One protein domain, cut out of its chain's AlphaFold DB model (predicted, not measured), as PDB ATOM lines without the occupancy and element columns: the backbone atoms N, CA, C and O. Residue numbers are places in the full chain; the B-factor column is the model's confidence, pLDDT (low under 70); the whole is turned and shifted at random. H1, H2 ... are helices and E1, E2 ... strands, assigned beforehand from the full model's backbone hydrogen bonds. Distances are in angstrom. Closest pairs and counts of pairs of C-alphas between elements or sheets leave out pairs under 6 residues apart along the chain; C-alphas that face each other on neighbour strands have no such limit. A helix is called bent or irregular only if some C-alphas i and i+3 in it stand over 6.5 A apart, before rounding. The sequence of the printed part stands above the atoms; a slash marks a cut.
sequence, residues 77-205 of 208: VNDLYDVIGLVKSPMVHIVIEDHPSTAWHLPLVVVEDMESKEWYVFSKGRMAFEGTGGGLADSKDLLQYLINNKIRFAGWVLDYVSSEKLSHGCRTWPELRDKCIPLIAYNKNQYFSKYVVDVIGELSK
ATOM      1  N   VAL A  77     -39.555  71.868 -12.286       87.88
ATOM      2  CA  VAL A  77     -40.408  71.171 -11.315       87.88
ATOM      3  C   VAL A  77     -39.713  69.906 -10.826       87.88
ATOM      4  O   VAL A  77     -39.752  69.596  -9.637       87.88
ATOM      5  N   ASN A  78     -39.058  69.188 -11.739       88.31
ATOM      6  CA  ASN A  78     -38.472  67.885 -11.443       88.31
ATOM      7  C   ASN A  78     -37.035  67.971 -10.910       88.31
ATOM      8  O   ASN A  78     -36.676  67.200 -10.022       88.31
ATOM      9  N   ASP A  79     -36.222  68.906 -11.409       94.06
ATOM     10  CA  ASP A  79     -34.767  68.855 -11.212       94.06
ATOM     11  C   ASP A  79     -34.236  69.918 -10.237       94.06
ATOM     12  O   ASP A  79     -33.150  69.761  -9.670       94.06
ATOM     13  N   LEU A  80     -34.969  71.018 -10.027       93.62
ATOM     14  CA  LEU A  80     -34.431  72.224  -9.384       93.62
ATOM     15  C   LEU A  80     -33.922  71.987  -7.963       93.62
ATOM     16  O   LEU A  80     -32.804  72.378  -7.628       93.62
ATOM     17  N   TYR A  81     -34.735  71.353  -7.121       92.62
ATOM     18  CA  TYR A  81     -34.390  71.146  -5.715       92.62
ATOM     19  C   TYR A  81     -33.212  70.182  -5.540       92.62
ATOM     20  O   TYR A  81     -32.412  70.344  -4.617       92.62
ATOM     21  N   ASP A  82     -33.072  69.215  -6.447       93.44
ATOM     22  CA  ASP A  82     -31.938  68.299  -6.453       93.44
ATOM     23  C   ASP A  82     -30.655  69.015  -6.883       93.44
ATOM     24  O   ASP A  82     -29.632  68.864  -6.217       93.44
ATOM     25  N   VAL A  83     -30.713  69.855  -7.921       95.75
ATOM     26  CA  VAL A  83     -29.569  70.672  -8.354       95.75
ATOM     27  C   VAL A  83     -29.137  71.643  -7.255       95.75
ATOM     28  O   VAL A  83     -27.959  71.675  -6.907       95.75
ATOM     29  N   ILE A  84     -30.069  72.387  -6.649       95.31
ATOM     30  CA  ILE A  84     -29.762  73.300  -5.536       95.31
ATOM     31  C   ILE A  84     -29.089  72.550  -4.380       95.31
ATOM     32  O   ILE A  84     -28.132  73.057  -3.801       95.31
ATOM     33  N   GLY A  85     -29.553  71.338  -4.058       92.25
ATOM     34  CA  GLY A  85     -28.985  70.518  -2.986       92.25
ATOM     35  C   GLY A  85     -27.579  69.972  -3.265       92.25
ATOM     36  O   GLY A  85     -26.908  69.543  -2.327       92.25
ATOM     37  N   LEU A  86     -27.132  69.970  -4.523       92.75
ATOM     38  CA  LEU A  86     -25.790  69.531  -4.925       92.75
ATOM     39  C   LEU A  86     -24.780  70.686  -5.000       92.75
ATOM     40  O   LEU A  86     -23.576  70.444  -4.937       92.75
ATOM     41  N   VAL A  87     -25.259  71.924  -5.118       94.19
ATOM     42  CA  VAL A  87     -24.431  73.128  -5.245       94.19
ATOM     43  C   VAL A  87     -23.974  73.618  -3.868       94.19
ATOM     44  O   VAL A  87     -24.775  73.746  -2.943       94.19
ATOM     45  N   LYS A  88     -22.681  73.937  -3.716       93.06
ATOM     46  CA  LYS A  88     -22.100  74.302  -2.413       93.06
ATOM     47  C   LYS A  88     -22.457  75.729  -1.997       93.06
ATOM     48  O   LYS A  88     -22.753  75.974  -0.828       93.06
ATOM     49  N   SER A  89     -22.423  76.676  -2.937       96.00
ATOM     50  CA  SER A  89     -22.764  78.083  -2.690       96.00
ATOM     51  C   SER A  89     -23.799  78.601  -3.697       96.00
ATOM     52  O   SER A  89     -23.459  79.424  -4.552       96.00
ATOM     53  N   PRO A  90     -25.068  78.151  -3.617       97.31
ATOM     54  CA  PRO A  90     -26.049  78.429  -4.657       97.31
ATOM     55  C   PRO A  90     -26.432  79.910  -4.709       97.31
ATOM     56  O   PRO A  90     -26.702  80.555  -3.685       97.31
ATOM     57  N   MET A  91     -26.488  80.434  -5.929       97.50
ATOM     58  CA  MET A  91     -27.174  81.668  -6.285       97.50
ATOM     59  C   MET A  91     -28.163  81.384  -7.413       97.50
ATOM     60  O   MET A  91     -27.799  80.827  -8.446       97.50
ATOM     61  N   VAL A  92     -29.420  81.764  -7.205       97.94
ATOM     62  CA  VAL A  92     -30.500  81.545  -8.168       97.94
ATOM     63  C   VAL A  92     -30.774  82.826  -8.950       97.94
ATOM     64  O   VAL A  92     -31.143  83.856  -8.392       97.94
ATOM     65  N   HIS A  93     -30.598  82.775 -10.261       97.81
ATOM     66  CA  HIS A  93     -30.899  83.862 -11.180       97.81
ATOM     67  C   HIS A  93     -32.246  83.589 -11.839       97.81
ATOM     68  O   HIS A  93     -32.407  82.589 -12.532       97.81
ATOM     69  N   ILE A  94     -33.209  84.478 -11.626       96.94
ATOM     70  CA  ILE A  94     -34.515  84.446 -12.286       96.94
ATOM     71  C   ILE A  94     -34.424  85.415 -13.459       96.94
ATOM     72  O   ILE A  94     -34.341  86.625 -13.247       96.94
ATOM     73  N   VAL A  95     -34.377  84.893 -14.680       96.88
ATOM     74  CA  VAL A  95     -34.178  85.684 -15.899       96.88
ATOM     75  C   VAL A  95     -35.499  85.763 -16.646       96.88
ATOM     76  O   VAL A  95     -36.057  84.742 -17.037       96.88
ATOM     77  N   ILE A  96     -36.000  86.978 -16.818       94.25
ATOM     78  CA  ILE A  96     -37.297  87.272 -17.425       94.25
ATOM     79  C   ILE A  96     -37.045  87.869 -18.801       94.25
ATOM     80  O   ILE A  96     -36.175  88.723 -18.963       94.25
ATOM     81  N   GLU A  97     -37.779  87.404 -19.796       92.38
ATOM     82  CA  GLU A  97     -37.738  87.993 -21.130       92.38
ATOM     83  C   GLU A  97     -38.297  89.422 -21.142       92.38
ATOM     84  O   GLU A  97     -39.180  89.776 -20.358       92.38
ATOM     85  N   ASP A  98     -37.753  90.262 -22.017       88.00
ATOM     86  CA  ASP A  98     -38.151  91.663 -22.166       88.00
ATOM     87  C   ASP A  98     -39.466  91.848 -22.943       88.00
ATOM     88  O   ASP A  98     -40.152  92.857 -22.762       88.00
ATOM     89  N   HIS A  99     -39.821  90.851 -23.756       85.12
ATOM     90  CA  HIS A  99     -41.071  90.721 -24.493       85.12
ATOM     91  C   HIS A  99     -41.645  89.320 -24.284       85.12
ATOM     92  O   HIS A  99     -40.881  88.354 -24.217       85.12
ATOM     93  N   PRO A 100     -42.978  89.180 -24.204       84.00
ATOM     94  CA  PRO A 100     -43.590  87.896 -23.936       84.00
ATOM     95  C   PRO A 100     -43.467  86.983 -25.162       84.00
ATOM     96  O   PRO A 100     -43.901  87.321 -26.262       84.00
ATOM     97  N   SER A 101     -42.906  85.800 -24.944       79.00
ATOM     98  CA  SER A 101     -42.862  84.682 -25.894       79.00
ATOM     99  C   SER A 101     -44.232  84.029 -26.089       79.00
ATOM    100  O   SER A 101     -44.488  83.357 -27.087       79.00
ATOM    101  N   THR A 102     -45.128  84.216 -25.116       80.00
ATOM    102  CA  THR A 102     -46.489  83.676 -25.099       80.00
ATOM    103  C   THR A 102     -47.488  84.771 -24.708       80.00
ATOM    104  O   THR A 102     -47.314  85.934 -25.056       80.00
ATOM    105  N   ALA A 103     -48.551  84.426 -23.974       82.00
ATOM    106  CA  ALA A 103     -49.423  85.419 -23.355       82.00
ATOM    107  C   ALA A 103     -48.738  86.188 -22.204       82.00
ATOM    108  O   ALA A 103     -49.218  87.259 -21.848       82.00
ATOM    109  N   TRP A 104     -47.648  85.651 -21.637       84.94
ATOM    110  CA  TRP A 104     -46.947  86.175 -20.456       84.94
ATOM    111  C   TRP A 104     -45.438  86.259 -20.697       84.94
ATOM    112  O   TRP A 104     -44.921  85.526 -21.545       84.94
ATOM    113  N   HIS A 105     -44.727  87.073 -19.906       87.94
ATOM    114  CA  HIS A 105     -43.264  87.016 -19.862       87.94
ATOM    115  C   HIS A 105     -42.839  85.778 -19.073       87.94
ATOM    116  O   HIS A 105     -43.029  85.687 -17.854       87.94
ATOM    117  N   LEU A 106     -42.282  84.796 -19.776       91.06
ATOM    118  CA  LEU A 106     -41.877  83.533 -19.184       91.06
ATOM    119  C   LEU A 106     -40.466  83.639 -18.589       91.06
ATOM    120  O   LEU A 106     -39.503  83.897 -19.317       91.06
ATOM    121  N   PRO A 107     -40.302  83.413 -17.275       93.56
ATOM    122  CA  PRO A 107     -38.988  83.321 -16.671       93.56
ATOM    123  C   PRO A 107     -38.313  81.984 -17.002       93.56
ATOM    124  O   PRO A 107     -38.951  80.930 -17.062       93.56
ATOM    125  N   LEU A 108     -36.991  82.032 -17.114       95.56
ATOM    126  CA  LEU A 108     -36.104  80.886 -16.945       95.56
ATOM    127  C   LEU A 108     -35.297  81.057 -15.658       95.56
ATOM    128  O   LEU A 108     -35.152  82.168 -15.136       95.56
ATOM    129  N   VAL A 109     -34.755  79.957 -15.147       97.88
ATOM    130  CA  VAL A 109     -33.943  79.973 -13.927       97.88
ATOM    131  C   VAL A 109     -32.544  79.464 -14.221       97.88
ATOM    132  O   VAL A 109     -32.364  78.511 -14.972       97.88
ATOM    133  N   VAL A 110     -31.543  80.088 -13.608       98.31
ATOM    134  CA  VAL A 110     -30.169  79.586 -13.591       98.31
ATOM    135  C   VAL A 110     -29.718  79.427 -12.149       98.31
ATOM    136  O   VAL A 110     -29.833  80.358 -11.357       98.31
ATOM    137  N   VAL A 111     -29.187  78.260 -11.799       98.44
ATOM    138  CA  VAL A 111     -28.498  78.041 -10.522       98.44
ATOM    139  C   VAL A 111     -27.002  78.110 -10.791       98.44
ATOM    140  O   VAL A 111     -26.494  77.321 -11.580       98.44
ATOM    141  N   GLU A 112     -26.304  79.048 -10.155       98.00
ATOM    142  CA  GLU A 112     -24.847  79.203 -10.227       98.00
ATOM    143  C   GLU A 112     -24.226  78.851  -8.870       98.00
ATOM    144  O   GLU A 112     -24.669  79.346  -7.828       98.00
ATOM    145  N   ASP A 113     -23.186  78.016  -8.863       97.38
ATOM    146  CA  ASP A 113     -22.308  77.884  -7.706       97.38
ATOM    147  C   ASP A 113     -21.351  79.074  -7.675       97.38
ATOM    148  O   ASP A 113     -20.477  79.241  -8.529       97.38
ATOM    149  N   MET A 114     -21.483  79.915  -6.658       96.19
ATOM    150  CA  MET A 114     -20.665  81.114  -6.553       96.19
ATOM    151  C   MET A 114     -19.183  80.825  -6.284       96.19
ATOM    152  O   MET A 114     -18.369  81.723  -6.523       96.19
ATOM    153  N   GLU A 115     -18.831  79.626  -5.815       94.56
ATOM    154  CA  GLU A 115     -17.457  79.206  -5.528       94.56
ATOM    155  C   GLU A 115     -16.800  78.540  -6.747       94.56
ATOM    156  O   GLU A 115     -15.727  78.982  -7.160       94.56
ATOM    157  N   SER A 116     -17.442  77.533  -7.357       95.69
ATOM    158  CA  SER A 116     -16.884  76.803  -8.514       95.69
ATOM    159  C   SER A 116     -17.181  77.448  -9.871       95.69
ATOM    160  O   SER A 116     -16.497  77.147 -10.847       95.69
ATOM    161  N   LYS A 117     -18.172  78.347  -9.938       95.12
ATOM    162  CA  LYS A 117     -18.713  78.945 -11.173       95.12
ATOM    163  C   LYS A 117     -19.413  77.959 -12.106       95.12
ATOM    164  O   LYS A 117     -19.701  78.303 -13.251       95.12
ATOM    165  N   GLU A 118     -19.719  76.757 -11.626       96.81
ATOM    166  CA  GLU A 118     -20.616  75.845 -12.329       96.81
ATOM    167  C   GLU A 118     -22.030  76.424 -12.368       96.81
ATOM    168  O   GLU A 118     -22.465  77.105 -11.439       96.81
ATOM    169  N   TRP A 119     -22.752  76.165 -13.453       97.69
ATOM    170  CA  TRP A 119     -24.073  76.734 -13.680       97.69
ATOM    171  C   TRP A 119     -25.006  75.720 -14.337       97.69
ATOM    172  O   TRP A 119     -24.583  74.865 -15.114       97.69
ATOM    173  N   TYR A 120     -26.294  75.837 -14.024       98.00
ATOM    174  CA  TYR A 120     -27.342  74.911 -14.447       98.00
ATOM    175  C   TYR A 120     -28.567  75.714 -14.886       98.00
ATOM    176  O   TYR A 120     -29.100  76.493 -14.096       98.00
ATOM    177  N   VAL A 121     -28.998  75.551 -16.140       98.06
ATOM    178  CA  VAL A 121     -30.120  76.310 -16.727       98.06
ATOM    179  C   VAL A 121     -31.384  75.466 -16.750       98.06
ATOM    180  O   VAL A 121     -31.378  74.345 -17.258       98.06
ATOM    181  N   PHE A 122     -32.478  76.048 -16.280       97.50
ATOM    182  CA  PHE A 122     -33.815  75.474 -16.287       97.50
ATOM    183  C   PHE A 122     -34.649  76.158 -17.364       97.50
ATOM    184  O   PHE A 122     -34.753  77.386 -17.370       97.50
ATOM    185  N   SER A 123     -35.212  75.378 -18.285       93.25
ATOM    186  CA  SER A 123     -35.947  75.909 -19.438       93.25
ATOM    187  C   SER A 123     -37.240  76.625 -19.029       93.25
ATOM    188  O   SER A 123     -37.853  76.305 -18.007       93.25
ATOM    189  N   LYS A 124     -37.682  77.572 -19.864       92.06
ATOM    190  CA  LYS A 124     -38.961  78.290 -19.712       92.06
ATOM    191  C   LYS A 124     -40.176  77.355 -19.816       92.06
ATOM    192  O   LYS A 124     -40.077  76.209 -20.248       92.06
ATOM    193  N   GLY A 125     -41.353  77.891 -19.481       87.25
ATOM    194  CA  GLY A 125     -42.657  77.295 -19.821       87.25
ATOM    195  C   GLY A 125     -43.451  76.733 -18.643       87.25
ATOM    196  O   GLY A 125     -44.650  76.503 -18.773       87.25
ATOM    197  N   ARG A 126     -42.815  76.545 -17.483       88.38
ATOM    198  CA  ARG A 126     -43.483  76.072 -16.256       88.38
ATOM    199  C   ARG A 126     -43.867  77.198 -15.303       88.38
ATOM    200  O   ARG A 126     -44.865  77.090 -14.612       88.38
ATOM    201  N   MET A 127     -43.102  78.284 -15.294       91.25
ATOM    202  CA  MET A 127     -43.309  79.419 -14.400       91.25
ATOM    203  C   MET A 127     -43.841  80.642 -15.147       91.25
ATOM    204  O   MET A 127     -43.609  80.794 -16.343       91.25
ATOM    205  N   ALA A 128     -44.523  81.523 -14.419       91.00
ATOM    206  CA  ALA A 128     -44.898  82.869 -14.840       91.00
ATOM    207  C   ALA A 128     -45.138  83.735 -13.594       91.00
ATOM    208  O   ALA A 128     -45.720  83.259 -12.625       91.00
ATOM    209  N   PHE A 129     -44.753  85.012 -13.617       85.00
ATOM    210  CA  PHE A 129     -45.133  85.958 -12.550       85.00
ATOM    211  C   PHE A 129     -46.486  86.632 -12.813       85.00
ATOM    212  O   PHE A 129     -47.051  87.281 -11.938       85.00
ATOM    213  N   GLU A 130     -47.031  86.419 -14.008       85.19
ATOM    214  CA  GLU A 130     -48.284  86.987 -14.485       85.19
ATOM    215  C   GLU A 130     -49.431  85.963 -14.446       85.19
ATOM    216  O   GLU A 130     -49.230  84.746 -14.422       85.19
ATOM    217  N   GLY A 131     -50.666  86.469 -14.468       83.62
ATOM    218  CA  GLY A 131     -51.878  85.652 -14.454       83.62
ATOM    219  C   GLY A 131     -52.272  85.148 -13.060       83.62
ATOM    220  O   GLY A 131     -51.920  85.734 -12.042       83.62
ATOM    221  N   THR A 132     -53.083  84.087 -13.013       80.12
ATOM    222  CA  THR A 132     -53.626  83.496 -11.768       80.12
ATOM    223  C   THR A 132     -53.539  81.964 -11.732       80.12
ATOM    224  O   THR A 132     -54.133  81.333 -10.862       80.12
ATOM    225  N   GLY A 133     -52.837  81.360 -12.697       85.25
ATOM    226  CA  GLY A 133     -52.784  79.909 -12.900       85.25
ATOM    227  C   GLY A 133     -51.583  79.215 -12.252       85.25
ATOM    228  O   GLY A 133     -50.884  79.789 -11.418       85.25
ATOM    229  N   GLY A 134     -51.331  77.974 -12.688       87.94
ATOM    230  CA  GLY A 134     -50.271  77.106 -12.156       87.94
ATOM    231  C   GLY A 134     -48.877  77.732 -12.196       87.94
ATOM    232  O   GLY A 134     -48.188  77.709 -11.189       87.94
ATOM    233  N   GLY A 135     -48.510  78.418 -13.284       89.88
ATOM    234  CA  GLY A 135     -47.183  79.041 -13.381       89.88
ATOM    235  C   GLY A 135     -46.909  80.123 -12.330       89.88
ATOM    236  O   GLY A 135     -45.763  80.270 -11.895       89.88
ATOM    237  N   LEU A 136     -47.945  80.836 -11.867       89.50
ATOM    238  CA  LEU A 136     -47.818  81.771 -10.745       89.50
ATOM    239  C   LEU A 136     -47.672  81.032  -9.415       89.50
ATOM    240  O   LEU A 136     -46.891  81.467  -8.572       89.50
ATOM    241  N   ALA A 137     -48.404  79.935  -9.217       90.19
ATOM    242  CA  ALA A 137     -48.249  79.099  -8.030       90.19
ATOM    243  C   ALA A 137     -46.824  78.523  -7.948       90.19
ATOM    244  O   ALA A 137     -46.158  78.721  -6.938       90.19
ATOM    245  N   ASP A 138     -46.309  77.966  -9.046       91.00
ATOM    246  CA  ASP A 138     -44.952  77.412  -9.116       91.00
ATOM    247  C   ASP A 138     -43.882  78.483  -8.833       91.00
ATOM    248  O   ASP A 138     -42.922  78.247  -8.098       91.00
ATOM    249  N   SER A 139     -44.071  79.704  -9.348       92.12
ATOM    250  CA  SER A 139     -43.158  80.828  -9.088       92.12
ATOM    251  C   SER A 139     -43.179  81.277  -7.622       92.12
ATOM    252  O   SER A 139     -42.141  81.651  -7.067       92.12
ATOM    253  N   LYS A 140     -44.354  81.243  -6.980       90.94
ATOM    254  CA  LYS A 140     -44.511  81.541  -5.549       90.94
ATOM    255  C   LYS A 140     -43.835  80.485  -4.689       90.94
ATOM    256  O   LYS A 140     -43.072  80.844  -3.794       90.94
ATOM    257  N   ASP A 141     -44.076  79.216  -4.991       91.75
ATOM    258  CA  ASP A 141     -43.498  78.088  -4.266       91.75
ATOM    259  C   ASP A 141     -41.969  78.107  -4.358       91.75
ATOM    260  O   ASP A 141     -41.287  77.947  -3.341       91.75
ATOM    261  N   LEU A 142     -41.423  78.424  -5.540       92.94
ATOM    262  CA  LEU A 142     -39.992  78.641  -5.717       92.94
ATOM    263  C   LEU A 142     -39.470  79.762  -4.808       92.94
ATOM    264  O   LEU A 142     -38.541  79.541  -4.031       92.94
ATOM    265  N   LEU A 143     -40.034  80.970  -4.890       92.38
ATOM    266  CA  LEU A 143     -39.541  82.099  -4.094       92.38
ATOM    267  C   LEU A 143     -39.634  81.817  -2.592       92.38
ATOM    268  O   LEU A 143     -38.675  82.071  -1.860       92.38
ATOM    269  N   GLN A 144     -40.736  81.214  -2.142       92.62
ATOM    270  CA  GLN A 144     -40.910  80.819  -0.750       92.62
ATOM    271  C   GLN A 144     -39.851  79.801  -0.316       92.62
ATOM    272  O   GLN A 144     -39.271  79.933   0.765       92.62
ATOM    273  N   TYR A 145     -39.553  78.807  -1.157       93.31
ATOM    274  CA  TYR A 145     -38.489  77.843  -0.900       93.31
ATOM    275  C   TYR A 145     -37.125  78.530  -0.757       93.31
ATOM    276  O   TYR A 145     -36.403  78.254   0.205       93.31
ATOM    277  N   LEU A 146     -36.775  79.448  -1.664       94.44
ATOM    278  CA  LEU A 146     -35.493  80.160  -1.622       94.44
ATOM    279  C   LEU A 146     -35.356  80.991  -0.343       94.44
ATOM    280  O   LEU A 146     -34.321  80.938   0.319       94.44
ATOM    281  N   ILE A 147     -36.418  81.695   0.049       91.94
ATOM    282  CA  ILE A 147     -36.451  82.517   1.264       91.94
ATOM    283  C   ILE A 147     -36.327  81.650   2.518       91.94
ATOM    284  O   ILE A 147     -35.457  81.903   3.355       91.94
ATOM    285  N   ASN A 148     -37.141  80.597   2.629       92.81
ATOM    286  CA  ASN A 148     -37.155  79.709   3.794       92.81
ATOM    287  C   ASN A 148     -35.801  79.027   4.017       92.81
ATOM    288  O   ASN A 148     -35.374  78.843   5.157       92.81
ATOM    289  N   ASN A 149     -35.102  78.698   2.930       92.69
ATOM    290  CA  ASN A 149     -33.788  78.062   2.972       92.69
ATOM    291  C   ASN A 149     -32.623  79.065   2.921       92.69
ATOM    292  O   ASN A 149     -31.466  78.649   2.875       92.69
ATOM    293  N   LYS A 150     -32.900  80.378   2.957       93.94
ATOM    294  CA  LYS A 150     -31.896  81.459   2.895       93.94
ATOM    295  C   LYS A 150     -30.967  81.349   1.679       93.94
ATOM    296  O   LYS A 150     -29.787  81.698   1.748       93.94
ATOM    297  N   ILE A 151     -31.498  80.865   0.562       95.06
ATOM    298  CA  ILE A 151     -30.784  80.768  -0.707       95.06
ATOM    299  C   ILE A 151     -30.809  82.144  -1.367       95.06
ATOM    300  O   ILE A 151     -31.853  82.788  -1.469       95.06
ATOM    301  N   ARG A 152     -29.643  82.614  -1.819       94.94
ATOM    302  CA  ARG A 152     -29.530  83.909  -2.496       94.94
ATOM    303  C   ARG A 152     -30.172  83.830  -3.871       94.94
ATOM    304  O   ARG A 152     -29.913  82.883  -4.612       94.94
ATOM    305  N   PHE A 153     -30.925  84.858  -4.239       95.56
ATOM    306  CA  PHE A 153     -31.484  84.967  -5.578       95.56
ATOM    307  C   PHE A 153     -31.480  86.403  -6.099       95.56
ATOM    308  O   PHE A 153     -31.387  87.357  -5.326       95.56
ATOM    309  N   ALA A 154     -31.549  86.549  -7.421       93.62
ATOM    310  CA  ALA A 154     -31.614  87.835  -8.105       93.62
ATOM    311  C   ALA A 154     -32.504  87.749  -9.351       93.62
ATOM    312  O   ALA A 154     -32.452  86.765 -10.086       93.62
ATOM    313  N   GLY A 155     -33.289  88.800  -9.589       93.44
ATOM    314  CA  GLY A 155     -34.093  88.956 -10.798       93.44
ATOM    315  C   GLY A 155     -33.347  89.735 -11.880       93.44
ATOM    316  O   GLY A 155     -32.719  90.757 -11.589       93.44
ATOM    317  N   TRP A 156     -33.483  89.293 -13.123       96.06
ATOM    318  CA  TRP A 156     -32.847  89.862 -14.307       96.06
ATOM    319  C   TRP A 156     -33.843  89.966 -15.455       96.06
ATOM    320  O   TRP A 156     -34.808  89.208 -15.512       96.06
ATOM    321  N   VAL A 157     -33.572  90.879 -16.380       94.81
ATOM    322  CA  VAL A 157     -34.243  90.972 -17.673       94.81
ATOM    323  C   VAL A 157     -33.223  90.716 -18.773       94.81
ATOM    324  O   VAL A 157     -32.104  91.227 -18.706       94.81
ATOM    325  N   LEU A 158     -33.598  89.907 -19.754       94.81
ATOM    326  CA  LEU A 158     -32.798  89.589 -20.933       94.81
ATOM    327  C   LEU A 158     -33.687  89.704 -22.173       94.81
ATOM    328  O   LEU A 158     -34.890  89.466 -22.081       94.81
ATOM    329  N   ASP A 159     -33.114  90.061 -23.320       92.50
ATOM    330  CA  ASP A 159     -33.887  90.122 -24.559       92.50
ATOM    331  C   ASP A 159     -34.482  88.753 -24.921       92.50
ATOM    332  O   ASP A 159     -33.889  87.704 -24.640       92.50
ATOM    333  N   TYR A 160     -35.666  88.770 -25.535       89.31
ATOM    334  CA  TYR A 160     -36.401  87.573 -25.943       89.31
ATOM    335  C   TYR A 160     -35.501  86.554 -26.662       89.31
ATOM    336  O   TYR A 160     -35.384  85.417 -26.202       89.31
ATOM    337  N   VAL A 161     -34.775  86.975 -27.701       89.31
ATOM    338  CA  VAL A 161     -33.922  86.099 -28.522       89.31
ATOM    339  C   VAL A 161     -32.832  85.432 -27.677       89.31
ATOM    340  O   VAL A 161     -32.683  84.207 -27.671       89.31
ATOM    341  N   SER A 162     -32.079  86.211 -26.897       93.06
ATOM    342  CA  SER A 162     -31.039  85.675 -26.013       93.06
ATOM    343  C   SER A 162     -31.610  84.748 -24.940       93.06
ATOM    344  O   SER A 162     -31.002  83.725 -24.619       93.06
ATOM    345  N   SER A 163     -32.785  85.064 -24.398       93.81
ATOM    346  CA  SER A 163     -33.444  84.227 -23.395       93.81
ATOM    347  C   SER A 163     -33.951  82.894 -23.968       93.81
ATOM    348  O   SER A 163     -33.845  81.871 -23.290       93.81
ATOM    349  N   GLU A 164     -34.426  82.859 -25.217       91.44
ATOM    350  CA  GLU A 164     -34.771  81.620 -25.933       91.44
ATOM    351  C   GLU A 164     -33.535  80.751 -26.165       91.44
ATOM    352  O   GLU A 164     -33.520  79.567 -25.817       91.44
ATOM    353  N   LYS A 165     -32.445  81.350 -26.658       91.81
ATOM    354  CA  LYS A 165     -31.169  80.646 -26.865       91.81
ATOM    355  C   LYS A 165     -30.609  80.065 -25.569       91.81
ATOM    356  O   LYS A 165     -30.015  78.986 -25.593       91.81
ATOM    357  N   LEU A 166     -30.783  80.757 -24.443       95.06
ATOM    358  CA  LEU A 166     -30.399  80.241 -23.129       95.06
ATOM    359  C   LEU A 166     -31.298  79.069 -22.710       95.06
ATOM    360  O   LEU A 166     -30.792  78.007 -22.351       95.06
ATOM    361  N   SER A 167     -32.620  79.242 -22.809       94.50
ATOM    362  CA  SER A 167     -33.639  78.239 -22.454       94.50
ATOM    363  C   SER A 167     -33.497  76.930 -23.242       94.50
ATOM    364  O   SER A 167     -33.717  75.843 -22.705       94.50
ATOM    365  N   HIS A 168     -33.082  77.020 -24.507       91.88
ATOM    366  CA  HIS A 168     -32.873  75.867 -25.382       91.88
ATOM    367  C   HIS A 168     -31.473  75.251 -25.295       91.88
ATOM    368  O   HIS A 168     -31.211  74.249 -25.961       91.88
ATOM    369  N   GLY A 169     -30.582  75.790 -24.460       92.94
ATOM    370  CA  GLY A 169     -29.246  75.228 -24.272       92.94
ATOM    371  C   GLY A 169     -28.264  75.574 -25.392       92.94
ATOM    372  O   GLY A 169     -27.304  74.844 -25.639       92.94
ATOM    373  N   CYS A 170     -28.515  76.658 -26.118       91.62
ATOM    374  CA  CYS A 170     -27.790  77.033 -27.332       91.62
ATOM    375  C   CYS A 170     -26.697  78.054 -27.032       91.62
ATOM    376  O   CYS A 170     -25.603  77.979 -27.587       91.62
ATOM    377  N   ARG A 171     -26.958  78.976 -26.104       93.12
ATOM    378  CA  ARG A 171     -25.985  79.959 -25.614       93.12
ATOM    379  C   ARG A 171     -25.808  79.816 -24.114       93.12
ATOM    380  O   ARG A 171     -26.750  79.490 -23.396       93.12
ATOM    381  N   THR A 172     -24.577  79.989 -23.655       95.31
ATOM    382  CA  THR A 172     -24.212  79.663 -22.270       95.31
ATOM    383  C   THR A 172     -24.578  80.791 -21.310       95.31
ATOM    384  O   THR A 172     -24.628  81.957 -21.701       95.31
ATOM    385  N   TRP A 173     -24.794  80.463 -20.032       96.62
ATOM    386  CA  TRP A 173     -25.046  81.486 -19.013       96.62
ATOM    387  C   TRP A 173     -23.908  82.519 -18.903       96.62
ATOM    388  O   TRP A 173     -24.213  83.710 -18.949       96.62
ATOM    389  N   PRO A 174     -22.614  82.136 -18.845       95.81
ATOM    390  CA  PRO A 174     -21.520  83.104 -18.789       95.81
ATOM    391  C   PRO A 174     -21.483  84.081 -19.970       95.81
ATOM    392  O   PRO A 174     -21.122  85.234 -19.783       95.81
ATOM    393  N   GLU A 175     -21.877  83.642 -21.169       94.56
ATOM    394  CA  GLU A 175     -21.932  84.495 -22.366       94.56
ATOM    395  C   GLU A 175     -23.052  85.543 -22.290       94.56
ATOM    396  O   GLU A 175     -22.894  86.665 -22.771       94.56
ATOM    397  N   LEU A 176     -24.199  85.174 -21.717       95.94
ATOM    398  CA  LEU A 176     -25.398  86.015 -21.724       95.94
ATOM    399  C   LEU A 176     -25.584  86.830 -20.445       95.94
ATOM    400  O   LEU A 176     -26.281  87.842 -20.477       95.94
ATOM    401  N   ARG A 177     -24.941  86.442 -19.341       95.31
ATOM    402  CA  ARG A 177     -25.048  87.120 -18.045       95.31
ATOM    403  C   ARG A 177     -24.746  88.615 -18.132       95.31
ATOM    404  O   ARG A 177     -25.466  89.407 -17.534       95.31
ATOM    405  N   ASP A 178     -23.721  89.004 -18.885       92.81
ATOM    406  CA  ASP A 178     -23.312  90.412 -19.004       92.81
ATOM    407  C   ASP A 178     -24.288  91.257 -19.838       92.81
ATOM    408  O   ASP A 178     -24.242  92.486 -19.799       92.81
ATOM    409  N   LYS A 179     -25.204  90.611 -20.569       94.88
ATOM    410  CA  LYS A 179     -26.295  91.272 -21.296       94.88
ATOM    411  C   LYS A 179     -27.536  91.472 -20.425       94.88
ATOM    412  O   LYS A 179     -28.436  92.216 -20.809       94.88
ATOM    413  N   CYS A 180     -27.608  90.820 -19.263       95.06
ATOM    414  CA  CYS A 180     -28.746  90.939 -18.367       95.06
ATOM    415  C   CYS A 180     -28.821  92.328 -17.722       95.06
ATOM    416  O   CYS A 180     -27.846  92.851 -17.181       95.06
ATOM    417  N   ILE A 181     -30.030  92.878 -17.670       94.62
ATOM    418  CA  ILE A 181     -30.339  94.103 -16.936       94.62
ATOM    419  C   ILE A 181     -30.935  93.703 -15.579       94.62
ATOM    420  O   ILE A 181     -31.871  92.903 -15.551       94.62
ATOM    421  N   PRO A 182     -30.447  94.220 -14.434       93.12
ATOM    422  CA  PRO A 182     -31.067  93.944 -13.140       93.12
ATOM    423  C   PRO A 182     -32.560  94.265 -13.171       93.12
ATOM    424  O   PRO A 182     -32.945  95.341 -13.631       93.12
ATOM    425  N   LEU A 183     -33.400  93.376 -12.627       87.75
ATOM    426  CA  LEU A 183     -34.853  93.510 -12.730       87.75
ATOM    427  C   LEU A 183     -35.324  94.888 -12.278       87.75
ATOM    428  O   LEU A 183     -36.102  95.514 -12.980       87.75
ATOM    429  N   ILE A 184     -34.838  95.403 -11.146       83.44
ATOM    430  CA  ILE A 184     -35.233  96.720 -10.619       83.44
ATOM    431  C   ILE A 184     -34.784  97.901 -11.494       83.44
ATOM    432  O   ILE A 184     -35.439  98.936 -11.462       83.44
ATOM    433  N   ALA A 185     -33.715  97.737 -12.277       85.19
ATOM    434  CA  ALA A 185     -33.130  98.775 -13.125       85.19
ATOM    435  C   ALA A 185     -33.684  98.773 -14.560       85.19
ATOM    436  O   ALA A 185     -33.466  99.734 -15.294       85.19
ATOM    437  N   TYR A 186     -34.388  97.713 -14.968       85.81
ATOM    438  CA  TYR A 186     -34.996  97.633 -16.294       85.81
ATOM    439  C   TYR A 186     -36.031  98.750 -16.504       85.81
ATOM    440  O   TYR A 186     -36.822  99.051 -15.602       85.81
ATOM    441  N   ASN A 187     -36.012  99.371 -17.689       74.88
ATOM    442  CA  ASN A 187     -36.928 100.443 -18.071       74.88
ATOM    443  C   ASN A 187     -38.273  99.842 -18.494       74.88
ATOM    444  O   ASN A 187     -38.359  99.159 -19.511       74.88
ATOM    445  N   LYS A 188     -39.316 100.064 -17.692       70.12
ATOM    446  CA  LYS A 188     -40.549  99.268 -17.736       70.12
ATOM    447  C   LYS A 188     -41.760 100.087 -18.136       70.12
ATOM    448  O   LYS A 188     -41.915 101.237 -17.725       70.12
ATOM    449  N   ASN A 189     -42.694  99.430 -18.816       71.25
ATOM    450  CA  ASN A 189     -44.078  99.888 -18.849       71.25
ATOM    451  C   ASN A 189     -44.786  99.570 -17.509       71.25
ATOM    452  O   ASN A 189     -44.313  98.770 -16.698       71.25
ATOM    453  N   GLN A 190     -45.937 100.205 -17.257       73.50
ATOM    454  CA  GLN A 190     -46.685 100.009 -16.004       73.50
ATOM    455  C   GLN A 190     -47.115  98.553 -15.777       73.50
ATOM    456  O   GLN A 190     -47.204  98.117 -14.631       73.50
ATOM    457  N   TYR A 191     -47.369  97.807 -16.854       75.19
ATOM    458  CA  TYR A 191     -47.794  96.415 -16.785       75.19
ATOM    459  C   TYR A 191     -46.694  95.525 -16.193       75.19
ATOM    460  O   TYR A 191     -46.917  94.857 -15.187       75.19
ATOM    461  N   PHE A 192     -45.485  95.594 -16.751       76.62
ATOM    462  CA  PHE A 192     -44.342  94.814 -16.287       76.62
ATOM    463  C   PHE A 192     -43.999  95.138 -14.828       76.62
ATOM    464  O   PHE A 192     -43.761  94.243 -14.020       76.62
ATOM    465  N   SER A 193     -44.035  96.421 -14.448       77.44
ATOM    466  CA  SER A 193     -43.843  96.809 -13.047       77.44
ATOM    467  C   SER A 193     -44.873  96.145 -12.130       77.44
ATOM    468  O   SER A 193     -44.493  95.477 -11.173       77.44
ATOM    469  N   LYS A 194     -46.161  96.251 -12.466       75.81
ATOM    470  CA  LYS A 194     -47.245  95.756 -11.616       75.81
ATOM    471  C   LYS A 194     -47.289  94.233 -11.488       75.81
ATOM    472  O   LYS A 194     -47.608  93.721 -10.423       75.81
ATOM    473  N   TYR A 195     -47.044  93.503 -12.571       77.88
ATOM    474  CA  TYR A 195     -47.287  92.058 -12.588       77.88
ATOM    475  C   TYR A 195     -46.026  91.213 -12.448       77.88
ATOM    476  O   TYR A 195     -46.125  90.043 -12.112       77.88
ATOM    477  N   VAL A 196     -44.843  91.793 -12.642       78.44
ATOM    478  CA  VAL A 196     -43.582  91.061 -12.495       78.44
ATOM    479  C   VAL A 196     -42.800  91.578 -11.297       78.44
ATOM    480  O   VAL A 196     -42.437  90.820 -10.400       78.44
ATOM    481  N   VAL A 197     -42.555  92.886 -11.256       80.25
ATOM    482  CA  VAL A 197     -41.674  93.489 -10.247       80.25
ATOM    483  C   VAL A 197     -42.347  93.528  -8.890       80.25
ATOM    484  O   VAL A 197     -41.724  93.128  -7.911       80.25
ATOM    485  N   ASP A 198     -43.600  93.979  -8.831       80.75
ATOM    486  CA  ASP A 198     -44.342  94.044  -7.575       80.75
ATOM    487  C   ASP A 198     -44.597  92.638  -7.032       80.75
ATOM    488  O   ASP A 198     -44.404  92.422  -5.845       80.75
ATOM    489  N   VAL A 199     -44.906  91.655  -7.888       79.25
ATOM    490  CA  VAL A 199     -45.090  90.254  -7.470       79.25
ATOM    491  C   VAL A 199     -43.800  89.682  -6.884       79.25
ATOM    492  O   VAL A 199     -43.809  89.178  -5.764       79.25
ATOM    493  N   ILE A 200     -42.665  89.804  -7.581       80.94
ATOM    494  CA  ILE A 200     -41.368  89.363  -7.037       80.94
ATOM    495  C   ILE A 200     -41.034  90.138  -5.756       80.94
ATOM    496  O   ILE A 200     -40.557  89.555  -4.785       80.94
ATOM    497  N   GLY A 201     -41.309  91.442  -5.728       79.06
ATOM    498  CA  GLY A 201     -41.077  92.311  -4.583       79.06
ATOM    499  C   GLY A 201     -41.912  91.928  -3.361       79.06
ATOM    500  O   GLY A 201     -41.375  91.871  -2.259       79.06
ATOM    501  N   GLU A 202     -43.197  91.638  -3.535       80.50
ATOM    502  CA  GLU A 202     -44.102  91.151  -2.494       80.50
ATOM    503  C   GLU A 202     -43.657  89.792  -1.977       80.50
ATOM    504  O   GLU A 202     -43.485  89.631  -0.773       80.50
ATOM    505  N   LEU A 203     -43.383  88.853  -2.882       70.06
ATOM    506  CA  LEU A 203     -42.968  87.499  -2.527       70.06
ATOM    507  C   LEU A 203     -41.586  87.460  -1.873       70.06
ATOM    508  O   LEU A 203     -41.324  86.576  -1.072       70.06
ATOM    509  N   SER A 204     -40.708  88.422  -2.173       70.44
ATOM    510  CA  SER A 204     -39.376  88.524  -1.565       70.44
ATOM    511  C   SER A 204     -39.372  89.067  -0.132       70.44
ATOM    512  O   SER A 204     -38.348  88.984   0.553       70.44
ATOM    513  N   LYS A 205     -40.486  89.639   0.340       75.19
ATOM    514  CA  LYS A 205     -40.597  90.129   1.716       75.19
ATOM    515  C   LYS A 205     -40.808  88.931   2.635       75.19
ATOM    516  O   LYS A 205     -41.791  88.216   2.527       75.19
TER     517      LYS A 205
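This is residues 77 to 205 of the 208 residues of an uncharacterized protein of Vibrio sp. E4404 (UniProt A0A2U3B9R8). A strongly twisted four-stranded sheet forms the core, with the short helix H1 on one face, H4 on the opposite face, and H3 packed on the strands too. The two longest helices, H2 and H5, only graze the sheet. The printed part has 129 residues, with five named helices and four named strands in the order H1 E1 E2 E3 H2 E4 H3 H4 H5. The sheet is mixed, in the order E3, E2, E1, E4, and the class is mixed, helices and strands. The whole is compact and rounded, with a radius of gyration of the C-alphas of 13.6 A and spans of 38 by 31 by 26 A.

In the sheet, E1 is residues 90 to 97, 22.3 A, from C-alpha 90 at (-26.049, 78.429, -4.657); E2 is 107 to 113, 19.7 A; E3 is 119 to 122, 10.2 A; and E4 is 152 to 158, 19.6 A. H1 is residues 80 to 86, 10.1 A, from C-alpha 80 at (-34.431, 72.224, -9.384). H2 is 134 to 148, 20.8 A; H3 is 160 to 167, 10.3 A; and H4 is 173 to 177, 5.7 A. H5 is 190 to 203, 18.8 A, ending at C-alpha 203 (-42.968, 87.499, -2.527); it is neither bent nor irregular, but only just, with C-alphas 194 and 197 6.2 A apart.

E1, E2 and E3 form a meander, each strand the antiparallel neighbour of the one before; E1 and E2, and E2 and E3, are hairpins. N 93 and O 110 are 2.8 A apart, and N 111 and O 120 2.9 A. E4 is parallel to E1 at 24 degrees, with N 94 and O 154 2.9 A apart. E3, H2 and E4 make a split strand-helix-strand unit, two strands running the same way with E2 and E1 between them, and its crossover is right-handed. H1 lies over E2 and runs along the strands, at a height over the sheet of 9.4 A; the C-alphas of Ile 84 and Val 111, the closest of H1 and E2, are 7.0 A apart. H4, at a height of 8.0 A, is over none of the strands. H3, at a height of 8.2 A, is only just over E1 alone, with two of its C-alphas falling on E2 and two on E4; it runs along the strands at 29 degrees to E1 on the local plane, only just. H3 and H4 only just touch, with 3 pairs of C-alphas within 8 A, the closest those of Leu 166 and Trp 173, 6.9 A. H2, with residues 140 to 144 alone, and H5, with residue 203 alone, only just touch, with 3 pairs within 8 A, the closest C-alphas being those of Leu 143 and Leu 203, 6.6 A, at a steep tilt of 43 degrees, the same way. In H1, H2, H3 and H4 every O i to N i+4 pair is within hydrogen-bond range; in H5, 8 of 10.

The C-alphas farthest apart, those of Leu 86 and Gln 190, are 38.6 A apart. The printed part has no cut. The links E3 to H2 and H4 to H5 are long, and residues 181 to 182 in the second pair antiparallel with residues 156 to 157 of E4. Mean pLDDT of the printed part is 90.0, that of H5 is 78, and no printed residue is under 70.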